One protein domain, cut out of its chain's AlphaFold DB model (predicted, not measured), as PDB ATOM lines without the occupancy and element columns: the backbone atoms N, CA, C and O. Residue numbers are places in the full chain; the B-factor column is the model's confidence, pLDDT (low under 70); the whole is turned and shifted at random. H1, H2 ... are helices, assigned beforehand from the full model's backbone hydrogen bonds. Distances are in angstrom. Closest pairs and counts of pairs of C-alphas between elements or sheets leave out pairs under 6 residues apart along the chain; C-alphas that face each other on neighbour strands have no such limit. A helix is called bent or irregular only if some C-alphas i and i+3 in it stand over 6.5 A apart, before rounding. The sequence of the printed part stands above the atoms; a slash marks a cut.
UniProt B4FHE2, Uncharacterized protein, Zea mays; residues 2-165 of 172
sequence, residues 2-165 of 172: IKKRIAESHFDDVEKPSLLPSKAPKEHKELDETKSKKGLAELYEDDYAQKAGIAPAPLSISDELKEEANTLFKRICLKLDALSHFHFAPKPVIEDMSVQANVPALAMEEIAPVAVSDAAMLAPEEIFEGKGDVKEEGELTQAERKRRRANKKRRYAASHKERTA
ATOM      1  N   ILE A   2     -22.615  72.900  18.655       91.25
ATOM      2  CA  ILE A   2     -21.447  73.701  19.083       91.25
ATOM      3  C   ILE A   2     -21.821  74.858  20.036       91.25
ATOM      4  O   ILE A   2     -21.210  75.009  21.086       91.25
ATOM      5  N   LYS A   3     -22.892  75.614  19.743       94.31
ATOM      6  CA  LYS A   3     -23.362  76.721  20.605       94.31
ATOM      7  C   LYS A   3     -23.716  76.295  22.043       94.31
ATOM      8  O   LYS A   3     -23.518  77.086  22.955       94.31
ATOM      9  N   LYS A   4     -24.221  75.068  22.243       94.56
ATOM     10  CA  LYS A   4     -24.548  74.537  23.580       94.56
ATOM     11  C   LYS A   4     -23.277  74.212  24.368       94.56
ATOM     12  O   LYS A   4     -23.146  74.662  25.493       94.56
ATOM     13  N   ARG A   5     -22.293  73.572  23.723       93.75
ATOM     14  CA  ARG A   5     -20.986  73.263  24.336       93.75
ATOM     15  C   ARG A   5     -20.234  74.516  24.788       93.75
ATOM     16  O   ARG A   5     -19.650  74.513  25.862       93.75
ATOM     17  N   ILE A   6     -20.303  75.598  24.005       93.56
ATOM     18  CA  ILE A   6     -19.728  76.901  24.385       93.56
ATOM     19  C   ILE A   6     -20.468  77.497  25.589       93.56
ATOM     20  O   ILE A   6     -19.825  77.987  26.512       93.56
ATOM     21  N   ALA A   7     -21.804  77.450  25.599       93.94
ATOM     22  CA  ALA A   7     -22.599  77.962  26.717       93.94
ATOM     23  C   ALA A   7     -22.358  77.174  28.020       93.94
ATOM     24  O   ALA A   7     -22.318  77.762  29.095       93.94
ATOM     25  N   GLU A   8     -22.151  75.862  27.909       93.69
ATOM     26  CA  GLU A   8     -21.883  74.940  29.020       93.69
ATOM     27  C   GLU A   8     -20.390  74.871  29.402       93.69
ATOM     28  O   GLU A   8     -20.034  74.180  30.350       93.69
ATOM     29  N   SER A   9     -19.506  75.587  28.690       88.25
ATOM     30  CA  SER A   9     -18.041  75.529  28.854       88.25
ATOM     31  C   SER A   9     -17.448  74.109  28.783       88.25
ATOM     32  O   SER A   9     -16.454  73.810  29.441       88.25
ATOM     33  N   HIS A  10     -18.045  73.228  27.973       90.31
ATOM     34  CA  HIS A  10     -17.637  71.829  27.829       90.31
ATOM     35  C   HIS A  10     -16.654  71.653  26.662       90.31
ATOM     36  O   HIS A  10     -17.037  71.261  25.546       90.31
ATOM     37  N   PHE A  11     -15.386  71.949  26.937       88.94
ATOM     38  CA  PHE A  11     -14.277  71.849  25.989       88.94
ATOM     39  C   PHE A  11     -13.457  70.580  26.236       88.94
ATOM     40  O   PHE A  11     -13.147  70.264  27.380       88.94
ATOM     41  N   ASP A  12     -13.094  69.888  25.156       90.88
ATOM     42  CA  ASP A  12     -12.252  68.683  25.193       90.88
ATOM     43  C   ASP A  12     -10.803  69.042  24.788       90.88
ATOM     44  O   ASP A  12     -10.139  68.301  24.062       90.88
ATOM     45  N   ASP A  13     -10.338  70.232  25.183       87.94
ATOM     46  CA  ASP A  13      -9.002  70.731  24.849       87.94
ATOM     47  C   ASP A  13      -7.935  70.044  25.718       87.94
ATOM     48  O   ASP A  13      -8.146  69.781  26.901       87.94
ATOM     49  N   VAL A  14      -6.758  69.777  25.143       87.56
ATOM     50  CA  VAL A  14      -5.636  69.188  25.889       87.56
ATOM     51  C   VAL A  14      -5.122  70.196  26.917       87.56
ATOM     52  O   VAL A  14      -4.590  71.251  26.564       87.56
ATOM     53  N   GLU A  15      -5.247  69.867  28.201       82.56
ATOM     54  CA  GLU A  15      -4.728  70.704  29.280       82.56
ATOM     55  C   GLU A  15      -3.195  70.655  29.342       82.56
ATOM     56  O   GLU A  15      -2.567  69.601  29.206       82.56
ATOM     57  N   LYS A  16      -2.563  71.805  29.609       81.56
ATOM     58  CA  LYS A  16      -1.116  71.853  29.848       81.56
ATOM     59  C   LYS A  16      -0.798  71.067  31.128       81.56
ATOM     60  O   LYS A  16      -1.350  71.415  32.181       81.56
ATOM     61  N   PRO A  17       0.126  70.089  31.107       77.44
ATOM     62  CA  PRO A  17       0.446  69.304  32.293       77.44
ATOM     63  C   PRO A  17       0.922  70.184  33.453       77.44
ATOM     64  O   PRO A  17       1.461  71.280  33.267       77.44
ATOM     65  N   SER A  18       0.655  69.715  34.674       69.38
ATOM     66  CA  SER A  18       1.517  69.926  35.845       69.38
ATOM     67  C   SER A  18       2.953  70.300  35.507       69.38
ATOM     68  O   SER A  18       3.681  69.383  35.153       69.38
ATOM     69  N   LEU A  19       3.401  71.555  35.632       66.62
ATOM     70  CA  LEU A  19       4.803  71.699  36.037       66.62
ATOM     71  C   LEU A  19       4.859  71.134  37.459       66.62
ATOM     72  O   LEU A  19       3.875  71.316  38.179       66.62
ATOM     73  N   LEU A  20       5.902  70.353  37.760       61.16
ATOM     74  CA  LEU A  20       6.133  69.569  38.987       61.16
ATOM     75  C   LEU A  20       5.414  70.132  40.226       61.16
ATOM     76  O   LEU A  20       5.319  71.351  40.340       61.16
ATOM     77  N   PRO A  21       4.921  69.293  41.159       56.97
ATOM     78  CA  PRO A  21       4.188  69.770  42.330       56.97
ATOM     79  C   PRO A  21       5.044  70.765  43.131       56.97
ATOM     80  O   PRO A  21       5.825  70.384  43.990       56.97
ATOM     81  N   SER A  22       4.885  72.061  42.848       55.28
ATOM     82  CA  SER A  22       5.653  73.148  43.467       55.28
ATOM     83  C   SER A  22       5.229  73.393  44.909       55.28
ATOM     84  O   SER A  22       5.843  74.163  45.642       55.28
ATOM     85  N   LYS A  23       4.144  72.742  45.328       58.38
ATOM     86  CA  LYS A  23       3.657  72.793  46.688       58.38
ATOM     87  C   LYS A  23       4.127  71.541  47.401       58.38
ATOM     88  O   LYS A  23       3.611  70.457  47.128       58.38
ATOM     89  N   ALA A  24       5.076  71.729  48.314       61.44
ATOM     90  CA  ALA A  24       5.435  70.713  49.288       61.44
ATOM     91  C   ALA A  24       4.140  70.117  49.878       61.44
ATOM     92  O   ALA A  24       3.216  70.885  50.202       61.44
ATOM     93  N   PRO A  25       4.020  68.779  49.954       64.94
ATOM     94  CA  PRO A  25       2.871  68.134  50.568       64.94
ATOM     95  C   PRO A  25       2.613  68.752  51.942       64.94
ATOM     96  O   PRO A  25       3.553  69.054  52.676       64.94
ATOM     97  N   LYS A  26       1.343  68.976  52.296       67.00
ATOM     98  CA  LYS A  26       1.022  69.394  53.664       67.00
ATOM     99  C   LYS A  26       1.474  68.276  54.598       67.00
ATOM    100  O   LYS A  26       0.934  67.177  54.528       67.00
ATOM    101  N   GLU A  27       2.452  68.562  55.446       67.44
ATOM    102  CA  GLU A  27       2.888  67.627  56.474       67.44
ATOM    103  C   GLU A  27       1.736  67.404  57.455       67.44
ATOM    104  O   GLU A  27       1.306  68.314  58.172       67.44
ATOM    105  N   HIS A  28       1.200  66.189  57.452       67.00
ATOM    106  CA  HIS A  28       0.281  65.742  58.481       67.00
ATOM    107  C   HIS A  28       1.113  65.411  59.715       67.00
ATOM    108  O   HIS A  28       1.873  64.447  59.719       67.00
ATOM    109  N   LYS A  29       1.008  66.248  60.749       72.88
ATOM    110  CA  LYS A  29       1.635  65.969  62.040       72.88
ATOM    111  C   LYS A  29       0.777  64.946  62.770       72.88
ATOM    112  O   LYS A  29      -0.299  65.285  63.262       72.88
ATOM    113  N   GLU A  30       1.237  63.705  62.795       76.38
ATOM    114  CA  GLU A  30       0.679  62.678  63.668       76.38
ATOM    115  C   GLU A  30       1.094  62.995  65.111       76.38
ATOM    116  O   GLU A  30       2.234  63.386  65.367       76.38
ATOM    117  N   LEU A  31       0.138  62.932  66.040       78.50
ATOM    118  CA  LEU A  31       0.380  63.204  67.453       78.50
ATOM    119  C   LEU A  31       0.584  61.868  68.169       78.50
ATOM    120  O   LEU A  31      -0.299  61.015  68.130       78.50
ATOM    121  N   ASP A  32       1.719  61.700  68.839       81.00
ATOM    122  CA  ASP A  32       1.964  60.499  69.631       81.00
ATOM    123  C   ASP A  32       1.087  60.508  70.893       81.00
ATOM    124  O   ASP A  32       1.202  61.385  71.747       81.00
ATOM    125  N   GLU A  33       0.238  59.490  71.056       87.00
ATOM    126  CA  GLU A  33      -0.607  59.310  72.252       87.00
ATOM    127  C   GLU A  33       0.153  58.687  73.442       87.00
ATOM    128  O   GLU A  33      -0.409  58.418  74.507       87.00
ATOM    129  N   THR A  34       1.453  58.433  73.277       88.50
ATOM    130  CA  THR A  34       2.295  57.868  74.335       88.50
ATOM    131  C   THR A  34       2.717  58.937  75.344       88.50
ATOM    132  O   THR A  34       2.793  60.127  75.044       88.50
ATOM    133  N   LYS A  35       2.991  58.525  76.589       85.94
ATOM    134  CA  LYS A  35       3.456  59.459  77.624       85.94
ATOM    135  C   LYS A  35       4.788  60.083  77.203       85.94
ATOM    136  O   LYS A  35       5.704  59.365  76.803       85.94
ATOM    137  N   SER A  36       4.903  61.402  77.370       84.69
ATOM    138  CA  SER A  36       6.153  62.127  77.124       84.69
ATOM    139  C   SER A  36       7.297  61.531  77.944       84.69
ATOM    140  O   SER A  36       7.151  61.278  79.142       84.69
ATOM    141  N   LYS A  37       8.446  61.340  77.291       88.25
ATOM    142  CA  LYS A  37       9.702  60.945  77.946       88.25
ATOM    143  C   LYS A  37      10.397  62.127  78.636       88.25
ATOM    144  O   LYS A  37      11.211  61.892  79.519       88.25
ATOM    145  N   LYS A  38      10.077  63.363  78.227       89.69
ATOM    146  CA  LYS A  38      10.651  64.613  78.748       89.69
ATOM    147  C   LYS A  38       9.773  65.235  79.831       89.69
ATOM    148  O   LYS A  38       8.540  65.164  79.746       89.69
ATOM    149  N   GLY A  39      10.411  65.859  80.819       93.00
ATOM    150  CA  GLY A  39       9.742  66.605  81.889       93.00
ATOM    151  C   GLY A  39       9.250  67.988  81.442       93.00
ATOM    152  O   GLY A  39       9.695  68.525  80.433       93.00
ATOM    153  N   LEU A  40       8.348  68.605  82.219       90.69
ATOM    154  CA  LEU A  40       7.805  69.934  81.891       90.69
ATOM    155  C   LEU A  40       8.902  71.012  81.832       90.69
ATOM    156  O   LEU A  40       8.863  71.864  80.955       90.69
ATOM    157  N   ALA A  41       9.879  70.959  82.742       92.31
ATOM    158  CA  ALA A  41      10.993  71.909  82.770       92.31
ATOM    159  C   ALA A  41      11.856  71.832  81.496       92.31
ATOM    160  O   ALA A  41      12.149  72.867  80.907       92.31
ATOM    161  N   GLU A  42      12.178  70.620  81.036       90.19
ATOM    162  CA  GLU A  42      12.959  70.382  79.814       90.19
ATOM    163  C   GLU A  42      12.218  70.879  78.568       90.19
ATOM    164  O   GLU A  42      12.814  71.510  77.704       90.19
ATOM    165  N   LEU A  43      10.897  70.666  78.496       90.19
ATOM    166  CA  LEU A  43      10.085  71.193  77.397       90.19
ATOM    167  C   LEU A  43      10.130  72.723  77.340       90.19
ATOM    168  O   LEU A  43      10.206  73.280  76.252       90.19
ATOM    169  N   TYR A  44      10.092  73.402  78.492       92.75
ATOM    170  CA  TYR A  44      10.204  74.861  78.540       92.75
ATOM    171  C   TYR A  44      11.594  75.362  78.139       92.75
ATOM    172  O   TYR A  44      11.689  76.402  77.487       92.75
ATOM    173  N   GLU A  45      12.651  74.647  78.523       90.00
ATOM    174  CA  GLU A  45      14.021  74.958  78.114       90.00
ATOM    175  C   GLU A  45      14.185  74.823  76.594       90.00
ATOM    176  O   GLU A  45      14.647  75.764  75.944       90.00
ATOM    177  N   ASP A  46      13.710  73.713  76.021       88.19
ATOM    178  CA  ASP A  46      13.727  73.454  74.578       88.19
ATOM    179  C   ASP A  46      12.940  74.529  73.803       88.19
ATOM    180  O   ASP A  46      13.439  75.095  72.826       88.19
ATOM    181  N   ASP A  47      11.728  74.868  74.259       87.81
ATOM    182  CA  ASP A  47      10.887  75.907  73.650       87.81
ATOM    183  C   ASP A  47      11.558  77.286  73.690       87.81
ATOM    184  O   ASP A  47      11.452  78.076  72.746       87.81
ATOM    185  N   TYR A  48      12.224  77.603  74.804       90.38
ATOM    186  CA  TYR A  48      12.945  78.861  74.957       90.38
ATOM    187  C   TYR A  48      14.158  78.913  74.027       90.38
ATOM    188  O   TYR A  48      14.336  79.905  73.321       90.38
ATOM    189  N   ALA A  49      14.946  77.839  73.961       87.06
ATOM    190  CA  ALA A  49      16.098  77.740  73.071       87.06
ATOM    191  C   ALA A  49      15.701  77.852  71.587       87.06
ATOM    192  O   ALA A  49      16.397  78.519  70.816       87.06
ATOM    193  N   GLN A  50      14.558  77.273  71.196       84.81
ATOM    194  CA  GLN A  50      13.992  77.418  69.850       84.81
ATOM    195  C   GLN A  50      13.539  78.856  69.565       84.81
ATOM    196  O   GLN A  50      13.876  79.414  68.522       84.81
ATOM    197  N   LYS A  51      12.814  79.493  70.494       84.44
ATOM    198  CA  LYS A  51      12.354  80.889  70.339       84.44
ATOM    199  C   LYS A  51      13.507  81.890  70.321       84.44
ATOM    200  O   LYS A  51      13.419  82.903  69.633       84.44
ATOM    201  N   ALA A  52      14.575  81.609  71.061       85.75
ATOM    202  CA  ALA A  52      15.792  82.411  71.081       85.75
ATOM    203  C   ALA A  52      16.688  82.182  69.847       85.75
ATOM    204  O   ALA A  52      17.669  82.901  69.680       85.75
ATOM    205  N   GLY A  53      16.371  81.200  68.991       76.75
ATOM    206  CA  GLY A  53      17.156  80.868  67.798       76.75
ATOM    207  C   GLY A  53      18.522  80.243  68.101       76.75
ATOM    208  O   GLY A  53      19.405  80.272  67.251       76.75
ATOM    209  N   ILE A  54      18.711  79.713  69.314       75.00
ATOM    210  CA  ILE A  54      19.976  79.111  69.762       75.00
ATOM    211  C   ILE A  54      20.032  77.630  69.366       75.00
ATOM    212  O   ILE A  54      21.106  77.112  69.062       75.00
ATOM    213  N   ALA A  55      18.883  76.946  69.351       68.25
ATOM    214  CA  ALA A  55      18.797  75.535  68.989       68.25
ATOM    215  C   ALA A  55      18.401  75.340  67.513       68.25
ATOM    216  O   ALA A  55      17.514  76.046  67.021       68.25
ATOM    217  N   PRO A  56      19.006  74.361  66.807       66.69
ATOM    218  CA  PRO A  56      18.527  73.942  65.495       66.69
ATOM    219  C   PRO A  56      17.096  73.396  65.599       66.69
ATOM    220  O   PRO A  56      16.692  72.864  66.635       66.69
ATOM    221  N   ALA A  57      16.323  73.538  64.519       69.88
ATOM    222  CA  ALA A  57      14.968  73.001  64.450       69.88
ATOM    223  C   ALA A  57      14.974  71.488  64.758       69.88
ATOM    224  O   ALA A  57      15.897  70.793  64.323       69.88
ATOM    225  N   PRO A  58      13.976  70.965  65.495       65.00
ATOM    226  CA  PRO A  58      13.932  69.548  65.828       65.00
ATOM    227  C   PRO A  58      13.773  68.728  64.544       65.00
ATOM    228  O   PRO A  58      12.723  68.773  63.902       65.00
ATOM    229  N   LEU A  59      14.821  67.992  64.173       64.50
ATOM    230  CA  LEU A  59      14.779  67.030  63.077       64.50
ATOM    231  C   LEU A  59      13.910  65.850  63.507       64.50
ATOM    232  O   LEU A  59      14.065  65.317  64.609       64.50
ATOM    233  N   SER A  60      12.961  65.452  62.660       71.88
ATOM    234  CA  SER A  60      12.229  64.215  62.908       71.88
ATOM    235  C   SER A  60      13.121  63.025  62.544       71.88
ATOM    236  O   SER A  60      13.917  63.107  61.611       71.88
ATOM    237  N   ILE A  61      12.953  61.881  63.215       71.94
ATOM    238  CA  ILE A  61      13.653  60.626  62.854       71.94
ATOM    239  C   ILE A  61      13.422  60.281  61.369       71.94
ATOM    240  O   ILE A  61      14.277  59.704  60.700       71.94
ATOM    241  N   SER A  62      12.260  60.665  60.825       76.31
ATOM    242  CA  SER A  62      11.948  60.469  59.410       76.31
ATOM    243  C   SER A  62      12.868  61.261  58.480       76.31
ATOM    244  O   SER A  62      13.107  60.822  57.360       76.31
ATOM    245  N   ASP A  63      13.393  62.401  58.924       81.62
ATOM    246  CA  ASP A  63      14.257  63.255  58.114       81.62
ATOM    247  C   ASP A  63      15.687  62.716  58.070       81.62
ATOM    248  O   ASP A  63      16.256  62.636  56.986       81.62
ATOM    249  N   GLU A  64      16.213  62.204  59.186       86.56
ATOM    250  CA  GLU A  64      17.519  61.525  59.219       86.56
ATOM    251  C   GLU A  64      17.539  60.304  58.283       86.56
ATOM    252  O   GLU A  64      18.433  60.156  57.449       86.56
ATOM    253  N   LEU A  65      16.492  59.470  58.324       89.44
ATOM    254  CA  LEU A  65      16.365  58.319  57.422       89.44
ATOM    255  C   LEU A  65      16.245  58.736  55.946       89.44
ATOM    256  O   LEU A  65      16.780  58.058  55.063       89.44
ATOM    257  N   LYS A  66      15.557  59.849  55.650       89.31
ATOM    258  CA  LYS A  66      15.502  60.414  54.288       89.31
ATOM    259  C   LYS A  66      16.881  60.894  53.842       89.31
ATOM    260  O   LYS A  66      17.251  60.667  52.690       89.31
ATOM    261  N   GLU A  67      17.640  61.550  54.715       90.50
ATOM    262  CA  GLU A  67      19.003  61.994  54.424       90.50
ATOM    263  C   GLU A  67      19.920  60.806  54.130       90.50
ATOM    264  O   GLU A  67      20.574  60.779  53.081       90.50
ATOM    265  N   GLU A  68      19.899  59.773  54.972       93.12
ATOM    266  CA  GLU A  68      20.654  58.539  54.755       93.12
ATOM    267  C   GLU A  68      20.288  57.882  53.416       93.12
ATOM    268  O   GLU A  68      21.170  57.612  52.593       93.12
ATOM    269  N   ALA A  69      18.995  57.704  53.137       94.38
ATOM    270  CA  ALA A  69      18.523  57.153  51.868       94.38
ATOM    271  C   ALA A  69      18.999  57.987  50.664       94.38
ATOM    272  O   ALA A  69      19.476  57.430  49.672       94.38
ATOM    273  N   ASN A  70      18.950  59.319  50.767       92.50
ATOM    274  CA  ASN A  70      19.425  60.231  49.727       92.50
ATOM    275  C   ASN A  70      20.936  60.107  49.486       92.50
ATOM    276  O   ASN A  70      21.378  60.132  48.334       92.50
ATOM    277  N   THR A  71      21.748  59.959  50.538       95.12
ATOM    278  CA  THR A  71      23.204  59.775  50.387       95.12
ATOM    279  C   THR A  71      23.540  58.455  49.693       95.12
ATOM    280  O   THR A  71      24.356  58.429  48.764       95.12
ATOM    281  N   LEU A  72      22.870  57.366  50.080       96.75
ATOM    282  CA  LEU A  72      23.039  56.049  49.469       96.75
ATOM    283  C   LEU A  72      22.596  56.059  48.007       96.75
ATOM    284  O   LEU A  72      23.324  55.563  47.143       96.75
ATOM    285  N   PHE A  73      21.456  56.685  47.710       94.75
ATOM    286  CA  PHE A  73      20.949  56.828  46.351       94.75
ATOM    287  C   PHE A  73      21.932  57.595  45.459       94.75
ATOM    288  O   PHE A  73      22.328  57.090  44.409       94.75
ATOM    289  N   LYS A  74      22.432  58.756  45.914       93.25
ATOM    290  CA  LYS A  74      23.461  59.535  45.198       93.25
ATOM    291  C   LYS A  74      24.704  58.693  44.896       93.25
ATOM    292  O   LYS A  74      25.229  58.746  43.784       93.25
ATOM    293  N   ARG A  75      25.153  57.885  45.864       96.56
ATOM    294  CA  ARG A  75      26.316  57.000  45.710       96.56
ATOM    295  C   ARG A  75      26.085  55.902  44.674       96.56
ATOM    296  O   ARG A  75      27.005  55.578  43.926       96.56
ATOM    297  N   ILE A  76      24.894  55.310  44.648       96.00
ATOM    298  CA  ILE A  76      24.531  54.273  43.674       96.00
ATOM    299  C   ILE A  76      24.429  54.882  42.274       96.00
ATOM    300  O   ILE A  76      25.049  54.351  41.355       96.00
ATOM    301  N   CYS A  77      23.745  56.020  42.118       92.31
ATOM    302  CA  CYS A  77      23.645  56.720  40.835       92.31
ATOM    303  C   CYS A  77      25.024  57.050  40.262       92.31
ATOM    304  O   CYS A  77      25.290  56.703  39.122       92.31
ATOM    305  N   LEU A  78      25.941  57.599  41.068       92.75
ATOM    306  CA  LEU A  78      27.305  57.894  40.615       92.75
ATOM    307  C   LEU A  78      28.017  56.649  40.049       92.75
ATOM    308  O   LEU A  78      28.701  56.724  39.031       92.75
ATOM    309  N   LYS A  79      27.860  55.493  40.705       95.81
ATOM    310  CA  LYS A  79      28.462  54.232  40.247       95.81
ATOM    311  C   LYS A  79      27.828  53.728  38.950       95.81
ATOM    312  O   LYS A  79      28.547  53.223  38.093       95.81
ATOM    313  N   LEU A  80      26.508  53.851  38.808       93.94
ATOM    314  CA  LEU A  80      25.785  53.458  37.594       93.94
ATOM    315  C   LEU A  80      26.111  54.382  36.410       93.94
ATOM    316  O   LEU A  80      26.333  53.903  35.297       93.94
ATOM    317  N   ASP A  81      26.220  55.686  36.661       93.25
ATOM    318  CA  ASP A  81      26.621  56.688  35.670       93.25
ATOM    319  C   ASP A  81      28.039  56.382  35.154       93.25
ATOM    320  O   ASP A  81      28.273  56.349  33.946       93.25
ATOM    321  N   ALA A  82      28.974  56.041  36.049       93.94
ATOM    322  CA  ALA A  82      30.323  55.624  35.666       93.94
ATOM    323  C   ALA A  82      30.339  54.299  34.876       93.94
ATOM    324  O   ALA A  82      31.060  54.179  33.887       93.94
ATOM    325  N   LEU A  83      29.526  53.312  35.274       95.50
ATOM    326  CA  LEU A  83      29.424  52.016  34.586       95.50
ATOM    327  C   LEU A  83      28.879  52.160  33.153       95.50
ATOM    328  O   LEU A  83      29.305  51.450  32.244       95.50
ATOM    329  N   SER A  84      27.963  53.107  32.944       94.06
ATOM    330  CA  SER A  84      27.356  53.422  31.645       94.06
ATOM    331  C   SER A  84      28.179  54.392  30.786       94.06
ATOM    332  O   SER A  84      27.675  54.885  29.778       94.06
ATOM    333  N   HIS A  85      29.440  54.667  31.152       93.56
ATOM    334  CA  HIS A  85      30.307  55.635  30.460       93.56
ATOM    335  C   HIS A  85      29.675  57.033  30.351       93.56
ATOM    336  O   HIS A  85      29.890  57.754  29.381       93.56
ATOM    337  N   PHE A  86      28.884  57.416  31.354       90.75
ATOM    338  CA  PHE A  86      28.165  58.686  31.410       90.75
ATOM    339  C   PHE A  86      27.177  58.918  30.244       90.75
ATOM    340  O   PHE A  86      26.805  60.054  29.955       90.75
ATOM    341  N   HIS A  87      26.689  57.852  29.599       93.19
ATOM    342  CA  HIS A  87      25.629  57.919  28.588       93.19
ATOM    343  C   HIS A  87      24.242  57.724  29.216       93.19
ATOM    344  O   HIS A  87      23.624  56.668  29.085       93.19
ATOM    345  N   PHE A  88      23.736  58.748  29.901       87.25
ATOM    346  CA  PHE A  88      22.432  58.710  30.571       87.25
ATOM    347  C   PHE A  88      21.606  59.970  30.286       87.25
ATOM    348  O   PHE A  88      22.119  60.991  29.827       87.25
ATOM    349  N   ALA A  89      20.301  59.893  30.548       85.00
ATOM    350  CA  ALA A  89      19.420  61.051  30.463       85.00
ATOM    351  C   ALA A  89      19.740  62.027  31.611       85.00
ATOM    352  O   ALA A  89      19.812  61.585  32.759       85.00
ATOM    353  N   PRO A  90      19.915  63.335  31.341       84.00
ATOM    354  CA  PRO A  90      20.255  64.300  32.378       84.00
ATOM    355  C   PRO A  90      19.220  64.268  33.506       84.00
ATOM    356  O   PRO A  90      18.027  64.054  33.275       84.00
ATOM    357  N   LYS A  91      19.692  64.474  34.739       82.62
ATOM    358  CA  LYS A  91      18.830  64.483  35.925       82.62
ATOM    359  C   LYS A  91      17.736  65.547  35.762       82.62
ATOM    360  O   LYS A  91      18.014  66.611  35.202       82.62
ATOM    361  N   PRO A  92      16.503  65.280  36.229       81.25
ATOM    362  CA  PRO A  92      15.442  66.275  36.180       81.25
ATOM    363  C   PRO A  92      15.863  67.519  36.966       81.25
ATOM    364  O   PRO A  92      16.518  67.410  38.002       81.25
ATOM    365  N   VAL A  93      15.487  68.695  36.462       78.88
ATOM    366  CA  VAL A  93      15.765  69.968  37.132       78.88
ATOM    367  C   VAL A  93      14.926  70.030  38.405       78.88
ATOM    368  O   VAL A  93      13.696  70.029  38.339       78.88
ATOM    369  N   ILE A  94      15.604  70.050  39.547       79.81
ATOM    370  CA  ILE A  94      15.011  70.311  40.856       79.81
ATOM    371  C   ILE A  94      15.247  71.794  41.145       79.81
ATOM    372  O   ILE A  94      16.327  72.317  40.874       79.81
ATOM    373  N   GLU A  95      14.211  72.490  41.608       76.75
ATOM    374  CA  GLU A  95      14.325  73.891  42.014       76.75
ATOM    375  C   GLU A  95      15.108  73.963  43.331       76.75
ATOM    376  O   GLU A  95      14.549  73.783  44.411       76.75
ATOM    377  N   ASP A  96      16.415  74.205  43.233       77.88
ATOM    378  CA  ASP A  96      17.288  74.384  44.390       77.88
ATOM    379  C   ASP A  96      17.335  75.871  44.783       77.88
ATOM    380  O   ASP A  96      17.652  76.742  43.969       77.88
ATOM    381  N   MET A  97      17.022  76.183  46.046       77.81
ATOM    382  CA  MET A  97      17.144  77.542  46.585       77.81
ATOM    383  C   MET A  97      18.568  77.768  47.103       77.81
ATOM    384  O   MET A  97      18.951  77.220  48.134       77.81
ATOM    385  N   SER A  98      19.344  78.609  46.420       81.50
ATOM    386  CA  SER A  98      20.653  79.065  46.897       81.50
ATOM    387  C   SER A  98      20.556  80.477  47.474       81.50
ATOM    388  O   SER A  98      20.064  81.382  46.801       81.50
ATOM    389  N   VAL A  99      21.068  80.686  48.686       82.94
ATOM    390  CA  VAL A  99      21.142  82.013  49.312       82.94
ATOM    391  C   VAL A  99      22.533  82.590  49.062       82.94
ATOM    392  O   VAL A  99      23.523  82.042  49.541       82.94
ATOM    393  N   GLN A 100      22.612  83.681  48.299       81.38
ATOM    394  CA  GLN A 100      23.861  84.400  48.042       81.38
ATOM    395  C   GLN A 100      24.033  85.526  49.068       81.38
ATOM    396  O   GLN A 100      23.115  86.311  49.303       81.38
ATOM    397  N   ALA A 101      25.202  85.592  49.706       82.94
ATOM    398  CA  ALA A 101      25.533  86.664  50.639       82.94
ATOM    399  C   ALA A 101      26.097  87.883  49.890       82.94
ATOM    400  O   ALA A 101      26.786  87.732  48.882       82.94
ATOM    401  N   ASN A 102      25.851  89.091  50.408       83.44
ATOM    402  CA  ASN A 102      26.444  90.313  49.865       83.44
ATOM    403  C   ASN A 102      27.927  90.392  50.256       83.44
ATOM    404  O   ASN A 102      28.285  90.898  51.320       83.44
ATOM    405  N   VAL A 103      28.775  89.832  49.403       83.50
ATOM    406  CA  VAL A 103      30.231  89.807  49.537       83.50
ATOM    407  C   VAL A 103      30.819  90.497  48.294       83.50
ATOM    408  O   VAL A 103      30.207  90.427  47.223       83.50
ATOM    409  N   PRO A 104      31.963  91.206  48.387       84.19
ATOM    410  CA  PRO A 104      32.675  91.664  47.194       84.19
ATOM    411  C   PRO A 104      32.994  90.478  46.279       84.19
ATOM    412  O   PRO A 104      33.420  89.428  46.764       84.19
ATOM    413  N   ALA A 105      32.826  90.653  44.964       79.00
ATOM    414  CA  ALA A 105      33.028  89.584  43.983       79.00
ATOM    415  C   ALA A 105      34.415  88.928  44.115       79.00
ATOM    416  O   ALA A 105      34.531  87.707  44.068       79.00
ATOM    417  N   LEU A 106      35.433  89.739  44.423       77.94
ATOM    418  CA  LEU A 106      36.813  89.305  44.631       77.94
ATOM    419  C   LEU A 106      36.973  88.214  45.706       77.94
ATOM    420  O   LEU A 106      37.850  87.368  45.589       77.94
ATOM    421  N   ALA A 107      36.155  88.202  46.763       79.94
ATOM    422  CA  ALA A 107      36.322  87.227  47.846       79.94
ATOM    423  C   ALA A 107      35.830  85.814  47.482       79.94
ATOM    424  O   ALA A 107      36.158  84.864  48.191       79.94
ATOM    425  N   MET A 108      35.039  85.671  46.415       79.19
ATOM    426  CA  MET A 108      34.644  84.369  45.862       79.19
ATOM    427  C   MET A 108      35.595  83.880  44.762       79.19
ATOM    428  O   MET A 108      35.487  82.730  44.338       79.19
ATOM    429  N   GLU A 109      36.502  84.731  44.280       80.31
ATOM    430  CA  GLU A 109      37.468  84.377  43.241       80.31
ATOM    431  C   GLU A 109      38.660  83.593  43.808       80.31
ATOM    432  O   GLU A 109      38.990  83.648  44.996       80.31
ATOM    433  N   GLU A 110      39.332  82.847  42.931       79.75
ATOM    434  CA  GLU A 110      40.600  82.205  43.265       79.75
ATOM    435  C   GLU A 110      41.695  83.260  43.476       79.75
ATOM    436  O   GLU A 110      41.755  84.280  42.787       79.75
ATOM    437  N   ILE A 111      42.597  83.010  44.428       72.75
ATOM    438  CA  ILE A 111      43.645  83.962  44.809       72.75
ATOM    439  C   ILE A 111      44.664  84.090  43.666       72.75
ATOM    440  O   ILE A 111      45.587  83.283  43.544       72.75
ATOM    441  N   ALA A 112      44.519  85.134  42.851       76.75
ATOM    442  CA  ALA A 112      45.477  85.535  41.828       76.75
ATOM    443  C   ALA A 112      46.020  86.948  42.128       76.75
ATOM    444  O   ALA A 112      45.259  87.838  42.502       76.75
ATOM    445  N   PRO A 113      47.324  87.211  41.938       77.00
ATOM    446  CA  PRO A 113      47.963  88.446  42.407       77.00
ATOM    447  C   PRO A 113      47.592  89.740  41.648       77.00
ATOM    448  O   PRO A 113      48.139  90.788  41.975       77.00
ATOM    449  N   VAL A 114      46.716  89.705  40.634       77.75
ATOM    450  CA  VAL A 114      46.466  90.846  39.715       77.75
ATOM    451  C   VAL A 114      44.986  91.274  39.649       77.75
ATOM    452  O   VAL A 114      44.643  92.202  38.922       77.75
ATOM    453  N   ALA A 115      44.082  90.648  40.403       70.50
ATOM    454  CA  ALA A 115      42.659  90.975  40.311       70.50
ATOM    455  C   ALA A 115      42.311  92.265  41.085       70.50
ATOM    456  O   ALA A 115      42.522  92.354  42.294       70.50
ATOM    457  N   VAL A 116      41.766  93.266  40.384       65.31
ATOM    458  CA  VAL A 116      41.189  94.488  40.971       65.31
ATOM    459  C   VAL A 116      39.774  94.643  40.417       65.31
ATOM    460  O   VAL A 116      39.595  94.996  39.253       65.31
ATOM    461  N   SER A 117      38.771  94.348  41.241       69.56
ATOM    462  CA  SER A 117      37.358  94.583  40.939       69.56
ATOM    463  C   SER A 117      36.634  95.016  42.212       69.56
ATOM    464  O   SER A 117      36.618  94.277  43.195       69.56
ATOM    465  N   ASP A 118      36.023  96.203  42.181       72.25
ATOM    466  CA  ASP A 118      35.255  96.785  43.296       72.25
ATOM    467  C   ASP A 118      33.758  96.408  43.243       72.25
ATOM    468  O   ASP A 118      32.934  96.957  43.977       72.25
ATOM    469  N   ALA A 119      33.370  95.501  42.341       80.69
ATOM    470  CA  ALA A 119      31.975  95.117  42.160       80.69
ATOM    471  C   ALA A 119      31.467  94.240  43.324       80.69
ATOM    472  O   ALA A 119      32.117  93.276  43.739       80.69
ATOM    473  N   ALA A 120      30.271  94.555  43.826       81.25
ATOM    474  CA  ALA A 120      29.534  93.690  44.746       81.25
ATOM    475  C   ALA A 120      28.801  92.582  43.972       81.25
ATOM    476  O   ALA A 120      28.426  92.782  42.816       81.25
ATOM    477  N   MET A 121      28.579  91.426  44.605       81.50
ATOM    478  CA  MET A 121      27.848  90.320  43.968       81.50
ATOM    479  C   MET A 121      26.348  90.593  43.804       81.50
ATOM    480  O   MET A 121      25.754  90.125  42.837       81.50
ATOM    481  N   LEU A 122      25.743  91.326  44.743       86.44
ATOM    482  CA  LEU A 122      24.309  91.613  44.738       86.44
ATOM    483  C   LEU A 122      23.995  92.774  43.787       86.44
ATOM    484  O   LEU A 122      24.680  93.803  43.802       86.44
ATOM    485  N   ALA A 123      22.923  92.652  43.006       86.88
ATOM    486  CA  ALA A 123      22.462  93.746  42.165       86.88
ATOM    487  C   ALA A 123      21.858  94.881  43.021       86.88
ATOM    488  O   ALA A 123      21.247  94.619  44.060       86.88
ATOM    489  N   PRO A 124      21.932  96.154  42.586       88.12
ATOM    490  CA  PRO A 124      21.320  97.264  43.320       88.12
ATOM    491  C   PRO A 124      19.817  97.080  43.593       88.12
ATOM    492  O   PRO A 124      19.345  97.489  44.649       88.12
ATOM    493  N   GLU A 125      19.082  96.433  42.682       88.44
ATOM    494  CA  GLU A 125      17.649  96.129  42.847       88.44
ATOM    495  C   GLU A 125      17.382  95.063  43.923       88.44
ATOM    496  O   GLU A 125      16.347  95.106  44.584       88.44
ATOM    497  N   GLU A 126      18.327  94.146  44.149       87.19
ATOM    498  CA  GLU A 126      18.251  93.137  45.215       87.19
ATOM    499  C   GLU A 126      18.558  93.754  46.591       87.19
ATOM    500  O   GLU A 126      18.020  93.312  47.605       87.19
ATOM    501  N   ILE A 127      19.383  94.811  46.632       87.00
ATOM    502  CA  ILE A 127      19.638  95.602  47.848       87.00
ATOM    503  C   ILE A 127      18.437  96.505  48.144       87.00
ATOM    504  O   ILE A 127      18.031  96.664  49.298       87.00
ATOM    505  N   PHE A 128      17.882  97.131  47.106       87.38
ATOM    506  CA  PHE A 128      16.789  98.076  47.233       87.38
ATOM    507  C   PHE A 128      15.892  98.088  45.992       87.38
ATOM    508  O   PHE A 128      16.215  98.679  44.961       87.38
ATOM    509  N   GLU A 129      14.691  97.532  46.137       87.19
ATOM    510  CA  GLU A 129      13.631  97.693  45.146       87.19
ATOM    511  C   GLU A 129      12.916  99.035  45.377       87.19
ATOM    512  O   GLU A 129      11.993  99.174  46.191       87.19
ATOM    513  N   GLY A 130      13.365 100.065  44.663       81.75
ATOM    514  CA  GLY A 130      12.714 101.369  44.673       81.75
ATOM    515  C   GLY A 130      11.303 101.284  44.092       81.75
ATOM    516  O   GLY A 130      11.107 101.017  42.907       81.75
ATOM    517  N   LYS A 131      10.282 101.593  44.898       75.69
ATOM    518  CA  LYS A 131       8.967 101.954  44.350       75.69
ATOM    519  C   LYS A 131       9.177 103.307  43.680       75.69
ATOM    520  O   LYS A 131       9.429 104.239  44.423       75.69
ATOM    521  N   GLY A 132       9.134 103.379  42.344       78.88
ATOM    522  CA  GLY A 132       9.462 104.571  41.533       78.88
ATOM    523  C   GLY A 132       8.719 105.867  41.916       78.88
ATOM    524  O   GLY A 132       8.759 106.315  43.052       78.88
ATOM    525  N   ASP A 133       8.015 106.521  40.990       79.44
ATOM    526  CA  ASP A 133       7.327 107.781  41.328       79.44
ATOM    527  C   ASP A 133       6.079 107.542  42.208       79.44
ATOM    528  O   ASP A 133       4.946 107.375  41.727       79.44
ATOM    529  N   VAL A 134       6.271 107.517  43.528       79.06
ATOM    530  CA  VAL A 134       5.191 107.389  44.514       79.06
ATOM    531  C   VAL A 134       4.579 108.762  44.788       79.06
ATOM    532  O   VAL A 134       5.012 109.483  45.675       79.06
ATOM    533  N   LYS A 135       3.526 109.113  44.039       84.38
ATOM    534  CA  LYS A 135       2.662 110.264  44.378       84.38
ATOM    535  C   LYS A 135       1.627 109.901  45.440       84.38
ATOM    536  O   LYS A 135       0.933 108.878  45.274       84.38
ATOM    537  N   GLU A 136       1.469 110.766  46.440       83.94
ATOM    538  CA  GLU A 136       0.448 110.661  47.488       83.94
ATOM    539  C   GLU A 136      -0.976 110.856  46.916       83.94
ATOM    540  O   GLU A 136      -1.168 111.348  45.801       83.94
ATOM    541  N   GLU A 137      -2.016 110.443  47.648       81.12
ATOM    542  CA  GLU A 137      -3.409 110.565  47.188       81.12
ATOM    543  C   GLU A 137      -3.900 112.018  47.065       81.12
ATOM    544  O   GLU A 137      -4.784 112.287  46.237       81.12
ATOM    545  N   GLY A 138      -3.328 112.928  47.866       84.88
ATOM    546  CA  GLY A 138      -3.636 114.362  47.873       84.88
ATOM    547  C   GLY A 138      -3.081 115.116  46.663       84.88
ATOM    548  O   GLY A 138      -3.720 116.040  46.169       84.88
ATOM    549  N   GLU A 139      -1.953 114.663  46.120       85.62
ATOM    550  CA  GLU A 139      -1.283 115.260  44.953       85.62
ATOM    551  C   GLU A 139      -1.837 114.731  43.619       85.62
ATOM    552  O   GLU A 139      -1.428 115.149  42.533       85.62
ATOM    553  N   LEU A 140      -2.764 113.772  43.687       85.88
ATOM    554  CA  LEU A 140      -3.250 113.044  42.530       85.88
ATOM    555  C   LEU A 140      -4.400 113.776  41.834       85.88
ATOM    556  O   LEU A 140      -5.464 114.019  42.414       85.88
ATOM    557  N   THR A 141      -4.247 114.014  40.533       90.38
ATOM    558  CA  THR A 141      -5.334 114.556  39.713       90.38
ATOM    559  C   THR A 141      -6.495 113.560  39.597       90.38
ATOM    560  O   THR A 141      -6.343 112.338  39.721       90.38
ATOM    561  N   GLN A 142      -7.703 114.054  39.302       89.00
ATOM    562  CA  GLN A 142      -8.881 113.191  39.149       89.00
ATOM    563  C   GLN A 142      -8.700 112.142  38.031       89.00
ATOM    564  O   GLN A 142      -9.162 111.003  38.166       89.00
ATOM    565  N   ALA A 143      -8.010 112.501  36.942       90.69
ATOM    566  CA  ALA A 143      -7.706 111.603  35.829       90.69
ATOM    567  C   ALA A 143      -6.734 110.484  36.243       90.69
ATOM    568  O   ALA A 143      -6.999 109.304  35.988       90.69
ATOM    569  N   GLU A 144      -5.659 110.824  36.958       88.81
ATOM    570  CA  GLU A 144      -4.711 109.850  37.509       88.81
ATOM    571  C   GLU A 144      -5.391 108.903  38.511       88.81
ATOM    572  O   GLU A 144      -5.156 107.692  38.471       88.81
ATOM    573  N   ARG A 145      -6.309 109.405  39.352       89.62
ATOM    574  CA  ARG A 145      -7.088 108.575  40.289       89.62
ATOM    575  C   ARG A 145      -7.954 107.548  39.562       89.62
ATOM    576  O   ARG A 145      -7.984 106.376  39.950       89.62
ATOM    577  N   LYS A 146      -8.634 107.954  38.483       93.19
ATOM    578  CA  LYS A 146      -9.413 107.040  37.627       93.19
ATOM    579  C   LYS A 146      -8.510 105.994  36.964       93.19
ATOM    580  O   LYS A 146      -8.836 104.807  37.011       93.19
ATOM    581  N   ARG A 147      -7.347 106.400  36.437       90.38
ATOM    582  CA  ARG A 147      -6.351 105.492  35.835       90.38
ATOM    583  C   ARG A 147      -5.819 104.469  36.843       90.38
ATOM    584  O   ARG A 147      -5.809 103.277  36.540       90.38
ATOM    585  N   ARG A 148      -5.441 104.894  38.057       89.88
ATOM    586  CA  ARG A 148      -4.980 103.988  39.131       89.88
ATOM    587  C   ARG A 148      -6.051 102.953  39.490       89.88
ATOM    588  O   ARG A 148      -5.744 101.764  39.572       89.88
ATOM    589  N   ARG A 149      -7.317 103.368  39.634       91.38
ATOM    590  CA  ARG A 149      -8.443 102.452  39.914       91.38
ATOM    591  C   ARG A 149      -8.670 101.447  38.785       91.38
ATOM    592  O   ARG A 149      -8.817 100.258  39.061       91.38
ATOM    593  N   ALA A 150      -8.657 101.899  37.530       94.56
ATOM    594  CA  ALA A 150      -8.812 101.025  36.370       94.56
ATOM    595  C   ALA A 150      -7.681  99.985  36.281       94.56
ATOM    596  O   ALA A 150      -7.952  98.795  36.116       94.56
ATOM    597  N   ASN A 151      -6.429 100.404  36.491       92.94
ATOM    598  CA  ASN A 151      -5.279  99.499  36.528       92.94
ATOM    599  C   ASN A 151      -5.380  98.487  37.674       92.94
ATOM    600  O   ASN A 151      -5.163  97.298  37.452       92.94
ATOM    601  N   LYS A 152      -5.767  98.926  38.881       93.50
ATOM    602  CA  LYS A 152      -5.986  98.025  40.024       93.50
ATOM    603  C   LYS A 152      -7.075  96.993  39.715       93.50
ATOM    604  O   LYS A 152      -6.863  95.808  39.949       93.50
ATOM    605  N   LYS A 153      -8.197  97.417  39.119       95.56
ATOM    606  CA  LYS A 153      -9.283  96.519  38.690       95.56
ATOM    607  C   LYS A 153      -8.810  95.510  37.641       95.56
ATOM    608  O   LYS A 153      -9.131  94.333  37.758       95.56
ATOM    609  N   ARG A 154      -8.020  95.943  36.650       94.12
ATOM    610  CA  ARG A 154      -7.466  95.060  35.609       94.12
ATOM    611  C   ARG A 154      -6.497  94.028  36.188       94.12
ATOM    612  O   ARG A 154      -6.621  92.853  35.863       94.12
ATOM    613  N   ARG A 155      -5.579  94.448  37.066       93.12
ATOM    614  CA  ARG A 155      -4.641  93.539  37.753       93.12
ATOM    615  C   ARG A 155      -5.383  92.525  38.619       93.12
ATOM    616  O   ARG A 155      -5.093  91.338  38.546       93.12
ATOM    617  N   TYR A 156      -6.379  92.983  39.376       92.50
ATOM    618  CA  TYR A 156      -7.208  92.104  40.193       92.50
ATOM    619  C   TYR A 156      -7.957  91.079  39.339       92.50
ATOM    620  O   TYR A 156      -7.868  89.891  39.616       92.50
ATOM    621  N   ALA A 157      -8.622  91.512  38.263       93.00
ATOM    622  CA  ALA A 157      -9.329  90.616  37.350       93.00
ATOM    623  C   ALA A 157      -8.399  89.573  36.705       93.00
ATOM    624  O   ALA A 157      -8.787  88.413  36.597       93.00
ATOM    625  N   ALA A 158      -7.172  89.958  36.332       90.25
ATOM    626  CA  ALA A 158      -6.164  89.027  35.824       90.25
ATOM    627  C   ALA A 158      -5.771  87.985  36.887       90.25
ATOM    628  O   ALA A 158      -5.896  86.792  36.637       90.25
ATOM    629  N   SER A 159      -5.424  88.430  38.101       87.81
ATOM    630  CA  SER A 159      -5.065  87.521  39.200       87.81
ATOM    631  C   SER A 159      -6.221  86.610  39.630       87.81
ATOM    632  O   SER A 159      -6.012  85.456  39.988       87.81
ATOM    633  N   HIS A 160      -7.462  87.103  39.574       82.75
ATOM    634  CA  HIS A 160      -8.637  86.290  39.856       82.75
ATOM    635  C   HIS A 160      -8.831  85.228  38.790       82.75
ATOM    636  O   HIS A 160      -9.060  84.085  39.146       82.75
ATOM    637  N   LYS A 161      -8.688  85.582  37.508       81.69
ATOM    638  CA  LYS A 161      -8.768  84.620  36.407       81.69
ATOM    639  C   LYS A 161      -7.700  83.531  36.532       81.69
ATOM    640  O   LYS A 161      -8.010  82.381  36.264       81.69
ATOM    641  N   GLU A 162      -6.491  83.868  36.977       75.69
ATOM    642  CA  GLU A 162      -5.431  82.889  37.262       75.69
ATOM    643  C   GLU A 162      -5.767  81.977  38.455       75.69
ATOM    644  O   GLU A 162      -5.473  80.789  38.409       75.69
ATOM    645  N   ARG A 163      -6.413  82.506  39.506       70.31
ATOM    646  CA  ARG A 163      -6.809  81.737  40.704       70.31
ATOM    647  C   ARG A 163      -8.075  80.895  40.528       70.31
ATOM    648  O   ARG A 163      -8.196  79.860  41.171       70.31
ATOM    649  N   THR A 164      -9.045  81.380  39.752       63.19
ATOM    650  CA  THR A 164     -10.337  80.716  39.505       63.19
ATOM    651  C   THR A 164     -10.337  79.894  38.227       63.19
ATOM    652  O   THR A 164     -11.285  79.145  38.003       63.19
ATOM    653  N   ALA A 165      -9.317  80.030  37.370       59.66
ATOM    654  CA  ALA A 165      -8.991  78.954  36.447       59.66
ATOM    655  C   ALA A 165      -8.848  77.687  37.299       59.66
ATOM    656  O   ALA A 165      -8.192  77.760  38.342       59.66
TER     657      ALA A 165
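This is residues 2 to 165 of the 172 residues of an uncharacterized protein of Zea mays (UniProt B4FHE2). The model is an open, sprawling chain with no packed core: two long helices, H3 and H6, stand well apart, and four smaller helices, H1, H2, H4 and H5, are strung along the same thread, mostly on long loops. No helix touches another, and what passes nearest the middle is loop, in residues 8 to 39 and 84 to 104. The printed part has 164 residues with six named helices, H1 to H6 in order along the chain, and no named strand; the class is all helix, though under half of the residues, 72 of 164, are in named helices. The whole is extended, with a radius of gyration of the C-alphas of 27.5 A and spans of 63 by 63 by 58 A.

H1, residues 2 to 7, has its centre 40.8 A from the mean of all C-alphas, the farthest of the helices. A long link of 32 residues runs from it to H2, residues 40 to 51, which is apart from H1. H3, residues 61 to 83, follows after a short link of 9 residues, and H2 and H3 are apart. H4, residues 105 to 108, is apart from H3. H5, residues 124 to 127, is apart from H4 and has the centre nearest to the mean of all C-alphas, at 18.9 A. H6, residues 142 to 164, is apart from H5 and also from H3. In H1, H2, H3 and H6 every O i to N i+4 pair is within hydrogen-bond range. H4 and H5 are too short for such a pair; in each, the one O i to N i+3 pair is within range.

H1 begins at C-alpha 2, (-21.447, 73.701, 19.083). H2 measures 16.6 A from first to last C-alpha. H3 measures 33.5 A, from C-alpha 61 at (13.653, 60.626, 62.854) to C-alpha 83 at (29.424, 52.016, 34.586). H4 and H5 have four residues each. H6 measures 32.5 A and ends at C-alpha 164, (-10.337, 80.716, 39.505). No helix is bent.

The C-alphas of Lys 4 and Pro 113, the two farthest apart, are 76.2 A from each other. Long links join H1 to H2, H3 to H4, H4 to H5 and H5 to H6. Among the residues that stand free are 11 to 19, 128 to 136, and 149 to 165, of which 149 to 164 belong to H6. The printed part has no cut. Its mean pLDDT is 83.5; residues 18 to 28, 55 to 59, 116 to 117 and 164 to 165 are under 70.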